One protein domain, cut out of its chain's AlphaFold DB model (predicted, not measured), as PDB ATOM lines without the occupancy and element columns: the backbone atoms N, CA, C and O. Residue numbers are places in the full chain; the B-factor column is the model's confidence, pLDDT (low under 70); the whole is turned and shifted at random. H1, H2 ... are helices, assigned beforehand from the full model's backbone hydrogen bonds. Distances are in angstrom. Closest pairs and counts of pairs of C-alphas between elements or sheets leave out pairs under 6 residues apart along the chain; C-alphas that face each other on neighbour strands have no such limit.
ATOM      1  N   PHE A   4     394.559 319.060 350.649       82.44
ATOM      2  CA  PHE A   4     394.977 317.695 350.347       82.44
ATOM      3  C   PHE A   4     394.464 316.684 351.387       82.44
ATOM      4  O   PHE A   4     393.948 315.639 351.001       82.44
ATOM      5  N   CYS A   5     394.560 317.002 352.686       79.31
ATOM      6  CA  CYS A   5     394.041 316.145 353.756       79.31
ATOM      7  C   CYS A   5     392.528 315.978 353.631       79.31
ATOM      8  O   CYS A   5     392.044 314.862 353.748       79.31
ATOM      9  N   SER A   6     391.796 317.060 353.343       81.56
ATOM     10  CA  SER A   6     390.336 317.022 353.184       81.56
ATOM     11  C   SER A   6     389.906 316.134 352.015       81.56
ATOM     12  O   SER A   6     388.969 315.356 352.144       81.56
ATOM     13  N   ILE A   7     390.602 316.225 350.874       85.38
ATOM     14  CA  ILE A   7     390.314 315.388 349.700       85.38
ATOM     15  C   ILE A   7     390.620 313.921 350.004       85.38
ATOM     16  O   ILE A   7     389.825 313.055 349.660       85.38
ATOM     17  N   LEU A   8     391.769 313.635 350.622       80.44
ATOM     18  CA  LEU A   8     392.176 312.265 350.928       80.44
ATOM     19  C   LEU A   8     391.250 311.620 351.966       80.44
ATOM     20  O   LEU A   8     390.864 310.471 351.804       80.44
ATOM     21  N   HIS A   9     390.853 312.382 352.983       79.56
ATOM     22  CA  HIS A   9     389.903 311.963 354.009       79.56
ATOM     23  C   HIS A   9     388.531 311.617 353.414       79.56
ATOM     24  O   HIS A   9     388.017 310.528 353.652       79.56
ATOM     25  N   LYS A  10     388.012 312.483 352.532       84.19
ATOM     26  CA  LYS A  10     386.733 312.275 351.839       84.19
ATOM     27  C   LYS A  10     386.767 311.164 350.784       84.19
ATOM     28  O   LYS A  10     385.750 310.547 350.526       84.19
ATOM     29  N   LEU A  11     387.908 310.917 350.138       82.75
ATOM     30  CA  LEU A  11     388.033 309.879 349.106       82.75
ATOM     31  C   LEU A  11     387.920 308.450 349.641       82.75
ATOM     32  O   LEU A  11     387.635 307.539 348.871       82.75
ATOM     33  N   TYR A  12     388.235 308.265 350.918       78.00
ATOM     34  CA  TYR A  12     388.304 306.958 351.562       78.00
ATOM     35  C   TYR A  12     387.267 306.818 352.680       78.00
ATOM     36  O   TYR A  12     387.423 305.933 353.517       78.00
ATOM     37  N   ASP A  13     386.254 307.699 352.688       70.50
ATOM     38  CA  ASP A  13     385.130 307.718 353.633       70.50
ATOM     39  C   ASP A  13     385.564 307.450 355.076       70.50
ATOM     40  O   ASP A  13     385.029 306.604 355.792       70.50
ATOM     41  N   LEU A  14     386.604 308.160 355.504       68.94
ATOM     42  CA  LEU A  14     387.119 308.020 356.853       68.94
ATOM     43  C   LEU A  14     386.150 308.739 357.800       68.94
ATOM     44  O   LEU A  14     386.241 309.945 357.979       68.94
ATOM     45  N   GLU A  15     385.216 308.013 358.414       64.75
ATOM     46  CA  GLU A  15     384.186 308.577 359.313       64.75
ATOM     47  C   GLU A  15     384.754 309.279 360.562       64.75
ATOM     48  O   GLU A  15     384.033 309.948 361.301       64.75
ATOM     49  N   ILE A  16     386.060 309.160 360.809       67.81
ATOM     50  CA  ILE A  16     386.714 309.737 361.978       67.81
ATOM     51  C   ILE A  16     387.149 311.177 361.680       67.81
ATOM     52  O   ILE A  16     387.941 311.390 360.759       67.81
ATOM     53  N   PRO A  17     386.696 312.178 362.452       68.38
ATOM     54  CA  PRO A  17     387.080 313.571 362.246       68.38
ATOM     55  C   PRO A  17     388.575 313.765 362.497       68.38
ATOM     56  O   PRO A  17     389.125 313.166 363.417       68.38
ATOM     57  N   LEU A  18     389.242 314.615 361.707       69.25
ATOM     58  CA  LEU A  18     390.653 314.983 361.906       69.25
ATOM     59  C   LEU A  18     390.863 315.615 363.297       69.25
ATOM     60  O   LEU A  18     389.953 316.275 363.791       69.25
ATOM     61  N   PRO A  19     392.031 315.435 363.945       69.38
ATOM     62  CA  PRO A  19     392.203 315.879 365.321       69.38
ATOM     63  C   PRO A  19     392.180 317.411 365.392       69.38
ATOM     64  O   PRO A  19     392.991 318.086 364.754       69.38
ATOM     65  N   GLU A  20     391.245 317.961 366.163       63.12
ATOM     66  CA  GLU A  20     391.130 319.410 366.387       63.12
ATOM     67  C   GLU A  20     391.971 319.880 367.589       63.12
ATOM     68  O   GLU A  20     392.434 321.018 367.602       63.12
ATOM     69  N   ASN A  21     392.259 318.978 368.540       63.72
ATOM     70  CA  ASN A  21     392.985 319.246 369.789       63.72
ATOM     71  C   ASN A  21     394.332 318.497 369.867       63.72
ATOM     72  O   ASN A  21     394.579 317.552 369.120       63.72
ATOM     73  N   GLN A  22     395.199 318.898 370.807       61.78
ATOM     74  CA  GLN A  22     396.561 318.354 370.968       61.78
ATOM     75  C   GLN A  22     396.648 316.960 371.622       61.78
ATOM     76  O   GLN A  22     397.745 316.407 371.710       61.78
ATOM     77  N   ASP A  23     395.539 316.358 372.063       71.69
ATOM     78  CA  ASP A  23     395.559 315.009 372.647       71.69
ATOM     79  C   ASP A  23     395.561 313.911 371.566       71.69
ATOM     80  O   ASP A  23     394.596 313.176 371.335       71.69
ATOM     81  N   TYR A  24     396.690 313.818 370.868       72.06
ATOM     82  CA  TYR A  24     396.895 312.859 369.787       72.06
ATOM     83  C   TYR A  24     396.938 311.409 370.275       72.06
ATOM     84  O   TYR A  24     396.651 310.495 369.505       72.06
ATOM     85  N   PHE A  25     397.289 311.171 371.538       71.06
ATOM     86  CA  PHE A  25     397.425 309.821 372.075       71.06
ATOM     87  C   PHE A  25     396.060 309.158 372.287       71.06
ATOM     88  O   PHE A  25     395.834 308.040 371.813       71.06
ATOM     89  N   SER A  26     395.127 309.875 372.917       71.00
ATOM     90  CA  SER A  26     393.730 309.442 373.054       71.00
ATOM     91  C   SER A  26     393.078 309.246 371.687       71.00
ATOM     92  O   SER A  26     392.404 308.245 371.435       71.00
ATOM     93  N   TYR A  27     393.378 310.156 370.761       73.44
ATOM     94  CA  TYR A  27     392.908 310.094 369.387       73.44
ATOM     95  C   TYR A  27     393.413 308.848 368.639       73.44
ATOM     96  O   TYR A  27     392.634 308.137 368.001       73.44
ATOM     97  N   TYR A  28     394.700 308.512 368.763       73.19
ATOM     98  CA  TYR A  28     395.252 307.318 368.131       73.19
ATOM     99  C   TYR A  28     394.658 306.022 368.688       73.19
ATOM    100  O   TYR A  28     394.350 305.128 367.895       73.19
ATOM    101  N   ARG A  29     394.409 305.928 370.002       72.50
ATOM    102  CA  ARG A  29     393.701 304.772 370.584       72.50
ATOM    103  C   ARG A  29     392.288 304.626 370.028       72.50
ATOM    104  O   ARG A  29     391.914 303.530 369.621       72.50
ATOM    105  N   MET A  30     391.533 305.723 369.960       73.06
ATOM    106  CA  MET A  30     390.175 305.715 369.411       73.06
ATOM    107  C   MET A  30     390.170 305.205 367.961       73.06
ATOM    108  O   MET A  30     389.357 304.358 367.602       73.06
ATOM    109  N   THR A  31     391.127 305.649 367.139       70.19
ATOM    110  CA  THR A  31     391.228 305.241 365.722       70.19
ATOM    111  C   THR A  31     391.598 303.770 365.530       70.19
ATOM    112  O   THR A  31     391.147 303.144 364.576       70.19
ATOM    113  N   GLN A  32     392.393 303.193 366.441       69.94
ATOM    114  CA  GLN A  32     392.725 301.763 366.418       69.94
ATOM    115  C   GLN A  32     391.511 300.884 366.712       69.94
ATOM    116  O   GLN A  32     391.386 299.805 366.143       69.94
ATOM    117  N   GLN A  33     390.622 301.342 367.594       69.25
ATOM    118  CA  GLN A  33     389.418 300.602 367.979       69.25
ATOM    119  C   GLN A  33     388.301 300.708 366.933       69.25
ATOM    120  O   GLN A  33     387.488 299.799 366.809       69.25
ATOM    121  N   THR A  34     388.266 301.807 366.178       69.06
ATOM    122  CA  THR A  34     387.185 302.136 365.231       69.06
ATOM    123  C   THR A  34     387.473 301.719 363.789       69.06
ATOM    124  O   THR A  34     386.526 301.494 363.043       69.06
ATOM    125  N   ILE A  35     388.742 301.574 363.376       71.00
ATOM    126  CA  ILE A  35     389.103 301.142 362.015       71.00
ATOM    127  C   ILE A  35     389.579 299.678 362.027       71.00
ATOM    128  O   ILE A  35     390.769 299.423 362.219       71.00
ATOM    129  N   PRO A  36     388.698 298.698 361.754       63.09
ATOM    130  CA  PRO A  36     389.080 297.285 361.752       63.09
ATOM    131  C   PRO A  36     389.961 296.906 360.549       63.09
ATOM    132  O   PRO A  36     390.754 295.966 360.618       63.09
ATOM    133  N   ASN A  37     389.857 297.633 359.429       79.88
ATOM    134  CA  ASN A  37     390.664 297.361 358.243       79.88
ATOM    135  C   ASN A  37     392.065 297.981 358.370       79.88
ATOM    136  O   ASN A  37     392.237 299.196 358.263       79.88
ATOM    137  N   LYS A  38     393.085 297.123 358.498       77.19
ATOM    138  CA  LYS A  38     394.503 297.511 358.584       77.19
ATOM    139  C   LYS A  38     394.958 298.448 357.456       77.19
ATOM    140  O   LYS A  38     395.751 299.348 357.704       77.19
ATOM    141  N   GLN A  39     394.457 298.270 356.230       76.19
ATOM    142  CA  GLN A  39     394.825 299.139 355.102       76.19
ATOM    143  C   GLN A  39     394.253 300.550 355.269       76.19
ATOM    144  O   GLN A  39     394.960 301.535 355.063       76.19
ATOM    145  N   THR A  40     392.989 300.639 355.678       75.19
ATOM    146  CA  THR A  40     392.307 301.905 355.959       75.19
ATOM    147  C   THR A  40     392.963 302.619 357.140       75.19
ATOM    148  O   THR A  40     393.195 303.823 357.075       75.19
ATOM    149  N   TYR A  41     393.356 301.873 358.176       79.44
ATOM    150  CA  TYR A  41     394.064 302.407 359.338       79.44
ATOM    151  C   TYR A  41     395.444 302.967 358.965       79.44
ATOM    152  O   TYR A  41     395.800 304.069 359.376       79.44
ATOM    153  N   ASP A  42     396.210 302.260 358.133       80.19
ATOM    154  CA  ASP A  42     397.527 302.717 357.678       80.19
ATOM    155  C   ASP A  42     397.444 304.017 356.863       80.19
ATOM    156  O   ASP A  42     398.274 304.918 357.031       80.19
ATOM    157  N   LEU A  43     396.425 304.141 356.006       77.62
ATOM    158  CA  LEU A  43     396.159 305.368 355.259       77.62
ATOM    159  C   LEU A  43     395.713 306.504 356.189       77.62
ATOM    160  O   LEU A  43     396.153 307.644 356.039       77.62
ATOM    161  N   TYR A  44     394.894 306.183 357.188       79.31
ATOM    162  CA  TYR A  44     394.462 307.130 358.205       79.31
ATOM    163  C   TYR A  44     395.640 307.701 358.999       79.31
ATOM    164  O   TYR A  44     395.785 308.916 359.132       79.31
ATOM    165  N   GLN A  45     396.545 306.829 359.447       81.50
ATOM    166  CA  GLN A  45     397.782 307.209 360.128       81.50
ATOM    167  C   GLN A  45     398.630 308.154 359.282       81.50
ATOM    168  O   GLN A  45     399.175 309.131 359.798       81.50
ATOM    169  N   PHE A  46     398.730 307.906 357.977       84.06
ATOM    170  CA  PHE A  46     399.416 308.816 357.067       84.06
ATOM    171  C   PHE A  46     398.758 310.205 357.038       84.06
ATOM    172  O   PHE A  46     399.443 311.217 357.186       84.06
ATOM    173  N   ILE A  47     397.429 310.273 356.908       80.00
ATOM    174  CA  ILE A  47     396.682 311.541 356.865       80.00
ATOM    175  C   ILE A  47     396.867 312.336 358.156       80.00
ATOM    176  O   ILE A  47     397.149 313.533 358.098       80.00
ATOM    177  N   VAL A  48     396.718 311.683 359.309       79.06
ATOM    178  CA  VAL A  48     396.820 312.324 360.625       79.06
ATOM    179  C   VAL A  48     398.236 312.832 360.859       79.06
ATOM    180  O   VAL A  48     398.420 314.002 361.190       79.06
ATOM    181  N   ASN A  49     399.256 312.015 360.587       82.62
ATOM    182  CA  ASN A  49     400.649 312.442 360.711       82.62
ATOM    183  C   ASN A  49     400.977 313.614 359.777       82.62
ATOM    184  O   ASN A  49     401.680 314.549 360.172       82.62
ATOM    185  N   PHE A  50     400.449 313.612 358.550       82.31
ATOM    186  CA  PHE A  50     400.589 314.742 357.637       82.31
ATOM    187  C   PHE A  50     399.875 315.999 358.156       82.31
ATOM    188  O   PHE A  50     400.429 317.101 358.109       82.31
ATOM    189  N   TYR A  51     398.661 315.841 358.683       79.06
ATOM    190  CA  TYR A  51     397.861 316.916 359.265       79.06
ATOM    191  C   TYR A  51     398.580 317.556 360.462       79.06
ATOM    192  O   TYR A  51     398.752 318.773 360.493       79.06
ATOM    193  N   ILE A  52     399.107 316.757 361.392       77.94
ATOM    194  CA  ILE A  52     399.884 317.233 362.548       77.94
ATOM    195  C   ILE A  52     401.111 318.021 362.075       77.94
ATOM    196  O   ILE A  52     401.345 319.155 362.501       77.94
ATOM    197  N   LYS A  53     401.863 317.476 361.108       78.06
ATOM    198  CA  LYS A  53     403.048 318.139 360.537       78.06
ATOM    199  C   LYS A  53     402.726 319.458 359.827       78.06
ATOM    200  O   LYS A  53     403.631 320.284 359.663       78.06
ATOM    201  N   THR A  54     401.488 319.668 359.378       75.19
ATOM    202  CA  THR A  54     401.092 320.853 358.601       75.19
ATOM    203  C   THR A  54     400.324 321.907 359.395       75.19
ATOM    204  O   THR A  54     400.509 323.079 359.086       75.19
ATOM    205  N   ASN A  55     399.541 321.549 360.420       70.19
ATOM    206  CA  ASN A  55     398.763 322.529 361.197       70.19
ATOM    207  C   ASN A  55     399.496 323.133 362.397       70.19
ATOM    208  O   ASN A  55     399.071 324.175 362.877       70.19
ATOM    209  N   HIS A  56     400.599 322.544 362.868       59.72
ATOM    210  CA  HIS A  56     401.282 323.059 364.063       59.72
ATOM    211  C   HIS A  56     401.980 324.426 363.887       59.72
ATOM    212  O   HIS A  56     402.455 324.973 364.875       59.72
ATOM    213  N   PHE A  57     402.054 325.001 362.674       56.41
ATOM    214  CA  PHE A  57     402.691 326.308 362.441       56.41
ATOM    215  C   PHE A  57     402.024 327.091 361.297       56.41
ATOM    216  O   PHE A  57     401.502 326.493 360.353       56.41
ATOM    217  N   THR A  58     402.117 328.426 361.329       61.81
ATOM    218  CA  THR A  58     401.791 329.340 360.217       61.81
ATOM    219  C   THR A  58     402.787 329.158 359.067       61.81
ATOM    220  O   THR A  58     403.722 329.930 358.872       61.81
ATOM    221  N   LYS A  59     402.634 328.070 358.306       69.94
ATOM    222  CA  LYS A  59     403.551 327.718 357.215       69.94
ATOM    223  C   LYS A  59     403.135 328.365 355.902       69.94
ATOM    224  O   LYS A  59     401.963 328.357 355.529       69.94
ATOM    225  N   SER A  60     404.117 328.847 355.143       79.06
ATOM    226  CA  SER A  60     403.896 329.302 353.772       79.06
ATOM    227  C   SER A  60     403.518 328.132 352.855       79.06
ATOM    228  O   SER A  60     403.856 326.969 353.103       79.06
ATOM    229  N   LYS A  61     402.863 328.424 351.726       78.50
ATOM    230  CA  LYS A  61     402.471 327.407 350.730       78.50
ATOM    231  C   LYS A  61     403.654 326.542 350.266       78.50
ATOM    232  O   LYS A  61     403.504 325.328 350.121       78.50
ATOM    233  N   LYS A  62     404.835 327.148 350.081       80.69
ATOM    234  CA  LYS A  62     406.075 326.459 349.676       80.69
ATOM    235  C   LYS A  62     406.547 325.472 350.750       80.69
ATOM    236  O   LYS A  62     406.905 324.339 350.432       80.69
ATOM    237  N   GLN A  63     406.479 325.865 352.023       82.75
ATOM    238  CA  GLN A  63     406.825 324.994 353.149       82.75
ATOM    239  C   GLN A  63     405.867 323.801 353.256       82.75
ATOM    240  O   GLN A  63     406.320 322.667 353.402       82.75
ATOM    241  N   ILE A  64     404.556 324.027 353.114       82.00
ATOM    242  CA  ILE A  64     403.548 322.951 353.132       82.00
ATOM    243  C   ILE A  64     403.811 321.940 352.007       82.00
ATOM    244  O   ILE A  64     403.745 320.731 352.229       82.00
ATOM    245  N   GLN A  65     404.152 322.416 350.806       84.25
ATOM    246  CA  GLN A  65     404.469 321.546 349.675       84.25
ATOM    247  C   GLN A  65     405.724 320.702 349.929       84.25
ATOM    248  O   GLN A  65     405.695 319.500 349.672       84.25
ATOM    249  N   SER A  66     406.783 321.300 350.481       86.44
ATOM    250  CA  SER A  66     408.002 320.578 350.874       86.44
ATOM    251  C   SER A  66     407.710 319.485 351.909       86.44
ATOM    252  O   SER A  66     408.092 318.330 351.721       86.44
ATOM    253  N   ILE A  67     406.932 319.804 352.950       86.75
ATOM    254  CA  ILE A  67     406.539 318.840 353.990       86.75
ATOM    255  C   ILE A  67     405.736 317.686 353.403       86.75
ATOM    256  O   ILE A  67     405.963 316.544 353.785       86.75
ATOM    257  N   LYS A  68     404.815 317.960 352.473       88.12
ATOM    258  CA  LYS A  68     404.006 316.924 351.824       88.12
ATOM    259  C   LYS A  68     404.874 315.898 351.100       88.12
ATOM    260  O   LYS A  68     404.693 314.700 351.298       88.12
ATOM    261  N   TRP A  69     405.817 316.366 350.285       90.00
ATOM    262  CA  TRP A  69     406.701 315.481 349.525       90.00
ATOM    263  C   TRP A  69     407.697 314.756 350.420       90.00
ATOM    264  O   TRP A  69     407.888 313.555 350.252       90.00
ATOM    265  N   LYS A  70     408.265 315.446 351.417       91.19
ATOM    266  CA  LYS A  70     409.117 314.812 352.424       91.19
ATOM    267  C   LYS A  70     408.355 313.724 353.177       91.19
ATOM    268  O   LYS A  70     408.848 312.617 353.299       91.19
ATOM    269  N   HIS A  71     407.123 313.997 353.601       89.50
ATOM    270  CA  HIS A  71     406.315 313.020 354.320       89.50
ATOM    271  C   HIS A  71     405.983 311.789 353.475       89.50
ATOM    272  O   HIS A  71     406.037 310.678 353.995       89.50
ATOM    273  N   LEU A  72     405.669 311.967 352.187       91.19
ATOM    274  CA  LEU A  72     405.510 310.844 351.264       91.19
ATOM    275  C   LEU A  72     406.804 310.025 351.186       91.19
ATOM    276  O   LEU A  72     406.765 308.817 351.398       91.19
ATOM    277  N   LYS A  73     407.942 310.690 350.951       93.44
ATOM    278  CA  LYS A  73     409.257 310.047 350.858       93.44
ATOM    279  C   LYS A  73     409.602 309.260 352.124       93.44
ATOM    280  O   LYS A  73     409.891 308.077 352.023       93.44
ATOM    281  N   ASP A  74     409.451 309.862 353.304       92.06
ATOM    282  CA  ASP A  74     409.719 309.213 354.594       92.06
ATOM    283  C   ASP A  74     408.913 307.907 354.765       92.06
ATOM    284  O   ASP A  74     409.405 306.942 355.341       92.06
ATOM    285  N   ASN A  75     407.665 307.855 354.273       90.12
ATOM    286  CA  ASN A  75     406.838 306.644 354.337       90.12
ATOM    287  C   ASN A  75     407.250 305.598 353.288       90.12
ATOM    288  O   ASN A  75     407.199 304.401 353.566       90.12
ATOM    289  N   LEU A  76     407.647 306.024 352.087       91.12
ATOM    290  CA  LEU A  76     408.089 305.115 351.026       91.12
ATOM    291  C   LEU A  76     409.472 304.516 351.318       91.12
ATOM    292  O   LEU A  76     409.693 303.337 351.042       91.12
ATOM    293  N   ASP A  77     410.361 305.276 351.951       93.44
ATOM    294  CA  ASP A  77     411.714 304.838 352.308       93.44
ATOM    295  C   ASP A  77     411.735 304.006 353.606       93.44
ATOM    296  O   ASP A  77     412.713 303.321 353.898       93.44
ATOM    297  N   ASN A  78     410.641 303.994 354.378       91.12
ATOM    298  CA  ASN A  78     410.564 303.266 355.644       91.12
ATOM    299  C   ASN A  78     410.706 301.743 355.446       91.12
ATOM    300  O   ASN A  78     409.891 301.111 354.766       91.12
ATOM    301  N   ILE A  79     411.724 301.147 356.068       91.56
ATOM    302  CA  ILE A  79     412.057 299.715 355.959       91.56
ATOM    303  C   ILE A  79     411.008 298.831 356.656       91.56
ATOM    304  O   ILE A  79     410.761 297.708 356.225       91.56
ATOM    305  N   PHE A  80     410.327 299.345 357.683       89.62
ATOM    306  CA  PHE A  80     409.313 298.610 358.447       89.62
ATOM    307  C   PHE A  80     407.972 298.475 357.714       89.62
ATOM    308  O   PHE A  80     407.095 297.730 358.156       89.62
ATOM    309  N   PHE A  81     407.773 299.196 356.608       87.44
ATOM    310  CA  PHE A  81     406.529 299.137 355.850       87.44
ATOM    311  C   PHE A  81     406.606 298.114 354.711       87.44
ATOM    312  O   PHE A  81     407.487 298.213 353.853       87.44
ATOM    313  N   PRO A  82     405.662 297.156 354.638       89.56
ATOM    314  CA  PRO A  82     405.635 296.180 353.557       89.56
ATOM    315  C   PRO A  82     405.320 296.854 352.219       89.56
ATOM    316  O   PRO A  82     404.579 297.840 352.167       89.56
ATOM    317  N   LYS A  83     405.814 296.280 351.115       89.56
ATOM    318  CA  LYS A  83     405.636 296.827 349.756       89.56
ATOM    319  C   LYS A  83     404.169 297.133 349.422       89.56
ATOM    320  O   LYS A  83     403.860 298.245 349.020       89.56
ATOM    321  N   LYS A  84     403.252 296.211 349.739       88.88
ATOM    322  CA  LYS A  84     401.802 296.392 349.537       88.88
ATOM    323  C   LYS A  84     401.245 297.657 350.209       88.88
ATOM    324  O   LYS A  84     400.394 298.330 349.641       88.88
ATOM    325  N   ARG A  85     401.730 298.011 351.406       87.19
ATOM    326  CA  ARG A  85     401.330 299.251 352.098       87.19
ATOM    327  C   ARG A  85     401.839 300.483 351.352       87.19
ATOM    328  O   ARG A  85     401.098 301.451 351.218       87.19
ATOM    329  N   LYS A  86     403.090 300.449 350.882       90.62
ATOM    330  CA  LYS A  86     403.703 301.546 350.120       90.62
ATOM    331  C   LYS A  86     402.968 301.786 348.803       90.62
ATOM    332  O   LYS A  86     402.644 302.932 348.505       90.62
ATOM    333  N   ASP A  87     402.637 300.716 348.084       90.94
ATOM    334  CA  ASP A  87     401.900 300.778 346.818       90.94
ATOM    335  C   ASP A  87     400.498 301.375 347.024       90.94
ATOM    336  O   ASP A  87     400.137 302.344 346.355       90.94
ATOM    337  N   ASN A  88     399.753 300.891 348.027       88.56
ATOM    338  CA  ASN A  88     398.434 301.430 348.381       88.56
ATOM    339  C   ASN A  88     398.494 302.924 348.748       88.56
ATOM    340  O   ASN A  88     397.637 303.713 348.346       88.56
ATOM    341  N   LEU A  89     399.510 303.325 349.518       89.38
ATOM    342  CA  LEU A  89     399.712 304.714 349.924       89.38
ATOM    343  C   LEU A  89     400.058 305.608 348.729       89.38
ATOM    344  O   LEU A  89     399.525 306.711 348.615       89.38
ATOM    345  N   LEU A  90     400.920 305.136 347.827       91.69
ATOM    346  CA  LEU A  90     401.284 305.857 346.611       91.69
ATOM    347  C   LEU A  90     400.083 306.012 345.673       91.69
ATOM    348  O   LEU A  90     399.887 307.087 345.099       91.69
ATOM    349  N   GLU A  91     399.256 304.975 345.542       91.56
ATOM    350  CA  GLU A  91     398.022 305.023 344.764       91.56
ATOM    351  C   GLU A  91     397.044 306.055 345.340       91.56
ATOM    352  O   GLU A  91     396.575 306.937 344.611       91.56
ATOM    353  N   ALA A  92     396.793 305.999 346.653       88.38
ATOM    354  CA  ALA A  92     395.928 306.944 347.351       88.38
ATOM    355  C   ALA A  92     396.427 308.383 347.201       88.38
ATOM    356  O   ALA A  92     395.685 309.264 346.762       88.38
ATOM    357  N   PHE A  93     397.716 308.610 347.464       90.50
ATOM    358  CA  PHE A  93     398.354 309.911 347.301       90.50
ATOM    359  C   PHE A  93     398.199 310.434 345.869       90.50
ATOM    360  O   PHE A  93     397.830 311.593 345.665       90.50
ATOM    361  N   SER A  94     398.436 309.583 344.870       91.62
ATOM    362  CA  SER A  94     398.326 309.935 343.451       91.62
ATOM    363  C   SER A  94     396.892 310.296 343.059       91.62
ATOM    364  O   SER A  94     396.683 311.295 342.368       91.62
ATOM    365  N   LYS A  95     395.892 309.534 343.524       92.19
ATOM    366  CA  LYS A  95     394.465 309.826 343.311       92.19
ATOM    367  C   LYS A  95     394.079 311.172 343.927       92.19
ATOM    368  O   LYS A  95     393.538 312.030 343.229       92.19
ATOM    369  N   THR A  96     394.439 311.411 345.186       90.19
ATOM    370  CA  THR A  96     394.205 312.700 345.855       90.19
ATOM    371  C   THR A  96     394.881 313.849 345.119       90.19
ATOM    372  O   THR A  96     394.270 314.895 344.894       90.19
ATOM    373  N   GLN A  97     396.133 313.662 344.700       90.75
ATOM    374  CA  GLN A  97     396.907 314.678 343.998       90.75
ATOM    375  C   GLN A  97     396.259 315.052 342.656       90.75
ATOM    376  O   GLN A  97     396.159 316.242 342.346       90.75
ATOM    377  N   LYS A  98     395.760 314.065 341.897       92.81
ATOM    378  CA  LYS A  98     395.009 314.281 340.649       92.81
ATOM    379  C   LYS A  98     393.754 315.126 340.882       92.81
ATOM    380  O   LYS A  98     393.552 316.109 340.171       92.81
ATOM    381  N   ILE A  99     392.953 314.803 341.899       92.38
ATOM    382  CA  ILE A  99     391.735 315.567 342.227       92.38
ATOM    383  C   ILE A  99     392.078 316.991 342.658       92.38
ATOM    384  O   ILE A  99     391.471 317.948 342.182       92.38
ATOM    385  N   MET A 100     393.091 317.163 343.507       90.94
ATOM    386  CA  MET A 100     393.527 318.489 343.946       90.94
ATOM    387  C   MET A 100     393.980 319.360 342.764       90.94
ATOM    388  O   MET A 100     393.665 320.553 342.716       90.94
ATOM    389  N   PHE A 101     394.692 318.782 341.792       89.94
ATOM    390  CA  PHE A 101     395.068 319.482 340.564       89.94
ATOM    391  C   PHE A 101     393.860 319.815 339.686       89.94
ATOM    392  O   PHE A 101     393.774 320.942 339.197       89.94
ATOM    393  N   ALA A 102     392.904 318.894 339.537       92.56
ATOM    394  CA  ALA A 102     391.667 319.140 338.800       92.56
ATOM    395  C   ALA A 102     390.853 320.291 339.419       92.56
ATOM    396  O   ALA A 102     390.449 321.207 338.707       92.56
ATOM    397  N   LEU A 103     390.701 320.308 340.748       91.56
ATOM    398  CA  LEU A 103     390.045 321.398 341.477       91.56
ATOM    399  C   LEU A 103     390.804 322.720 341.331       91.56
ATOM    400  O   LEU A 103     390.196 323.757 341.087       91.56
ATOM    401  N   SER A 104     392.136 322.696 341.422       89.31
ATOM    402  CA  SER A 104     392.961 323.899 341.232       89.31
ATOM    403  C   SER A 104     392.798 324.475 339.822       89.31
ATOM    404  O   SER A 104     392.637 325.686 339.663       89.31
ATOM    405  N   LYS A 105     392.779 323.607 338.803       89.06
ATOM    406  CA  LYS A 105     392.512 323.980 337.410       89.06
ATOM    407  C   LYS A 105     391.102 324.543 337.250       89.06
ATOM    408  O   LYS A 105     390.939 325.587 336.627       89.06
ATOM    409  N   PHE A 106     390.100 323.903 337.848       92.88
ATOM    410  CA  PHE A 106     388.717 324.375 337.830       92.88
ATOM    411  C   PHE A 106     388.583 325.772 338.445       92.88
ATOM    412  O   PHE A 106     388.035 326.670 337.810       92.88
ATOM    413  N   VAL A 107     389.152 325.991 339.634       90.31
ATOM    414  CA  VAL A 107     389.157 327.303 340.299       90.31
ATOM    415  C   VAL A 107     389.842 328.352 339.426       90.31
ATOM    416  O   VAL A 107     389.345 329.470 339.315       90.31
ATOM    417  N   HIS A 108     390.960 328.010 338.784       87.69
ATOM    418  CA  HIS A 108     391.644 328.925 337.874       87.69
ATOM    419  C   HIS A 108     390.776 329.286 336.657       87.69
ATOM    420  O   HIS A 108     390.610 330.468 336.367       87.69
ATOM    421  N   ILE A 109     390.156 328.300 335.999       89.25
ATOM    422  CA  ILE A 109     389.229 328.523 334.874       89.25
ATOM    423  C   ILE A 109     388.046 329.393 335.313       89.25
ATOM    424  O   ILE A 109     387.670 330.327 334.607       89.25
ATOM    425  N   TYR A 110     387.472 329.116 336.484       92.12
ATOM    426  CA  TYR A 110     386.374 329.902 337.037       92.12
ATOM    427  C   TYR A 110     386.783 331.361 337.266       92.12
ATOM    428  O   TYR A 110     386.088 332.268 336.810       92.12
ATOM    429  N   LYS A 111     387.938 331.596 337.905       88.00
ATOM    430  CA  LYS A 111     388.487 332.946 338.102       88.00
ATOM    431  C   LYS A 111     388.701 333.653 336.765       88.00
ATOM    432  O   LYS A 111     388.215 334.760 336.587       88.00
ATOM    433  N   MET A 112     389.327 332.985 335.796       86.12
ATOM    434  CA  MET A 112     389.528 333.532 334.451       86.12
ATOM    435  C   MET A 112     388.217 333.945 333.778       86.12
ATOM    436  O   MET A 112     388.186 334.973 333.106       86.12
ATOM    437  N   LYS A 113     387.139 333.170 333.937       86.81
ATOM    438  CA  LYS A 113     385.832 333.480 333.341       86.81
ATOM    439  C   LYS A 113     385.085 334.597 334.072       86.81
ATOM    440  O   LYS A 113     384.438 335.401 333.412       86.81
ATOM    441  N   LYS A 114     385.158 334.645 335.405       87.81
ATOM    442  CA  LYS A 114     384.385 335.586 336.233       87.81
ATOM    443  C   LYS A 114     385.052 336.952 336.401       87.81
ATOM    444  O   LYS A 114     384.350 337.944 336.566       87.81
ATOM    445  N   THR A 115     386.382 337.015 336.410       87.12
ATOM    446  CA  THR A 115     387.098 338.279 336.612       87.12
ATOM    447  C   THR A 115     386.852 339.224 335.438       87.12
ATOM    448  O   THR A 115     387.150 338.891 334.287       87.12
TER     449      THR A 115
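Overview. This is residues 4 to 115 of the 374 residues of an uncharacterized protein of viral metagenome (UniProt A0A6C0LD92). One long helix, H5, runs past a small helical body and sticks out of it as an arm: residues 102 to 115 stand free, of which 102 to 114 belong to H5. In the body H3 is in the middle, with H1, H4 and part of H5 packed round it, H4 folding back on H3 as a hairpin and H2 off to one side near H3. The printed part has 112 residues, with five named helices in the order H1 to H5 and no named strand; the class is all helix. It is only just compact, close to loose, with a radius of gyration of the C-alphas of 15.5 A, and only just elongated, spanning 49 by 32 by 26 A.

Arrangement. H5, residues 83 to 114, touches H3, residues 38 to 55, at a steep tilt of 51 degrees, the same way; their closest C-alphas, those of Leu 43 and Leu 89, are 6.4 A apart. H5 touches H1, residues 4 to 11, with residues 92 to 100 alone, the C-alphas of Leu 8 and Thr 96 being closest at 5.5 A; at 73 degrees they are only just about perpendicular. H3, the hub, also touches H1 at a shallow tilt of 27 degrees, opposite ways, closest at the C-alphas of Cys 5 and Ile 47, 6.2 A. H3 and H4, residues 61 to 77, form a helical hairpin at a shallow tilt of 33 degrees, only just short of steep, closest at the C-alphas of Thr 54 and Ile 64, 6.4 A. H2, residues 24 to 34, is close to H3 but not clearly touching, the closest C-alphas, of Gln 32 and Tyr 41, being 7.2 A apart; H2 and H5 are apart. In H1 to H5 every O i to N i+4 pair is within hydrogen-bond range.

Along the chain. H5 is 46.2 A long from first to last C-alpha, H3 25.5 A and H4 24.4 A. C-alpha 4 of H1 is at (394.977, 317.695, 350.347), and C-alpha 114 of H5 at (384.385, 335.586, 336.233).

Size, cuts and confidence. The C-alphas farthest apart, of Phe 80 and Thr 115, are 50.4 A apart. The printed part has no cut; the link H1 to H2, residues 12 to 23, is long. Mean pLDDT of the printed part is 81.5, with residues 14 to 22, 32 to 34, 36 and 56 to 59 under 70.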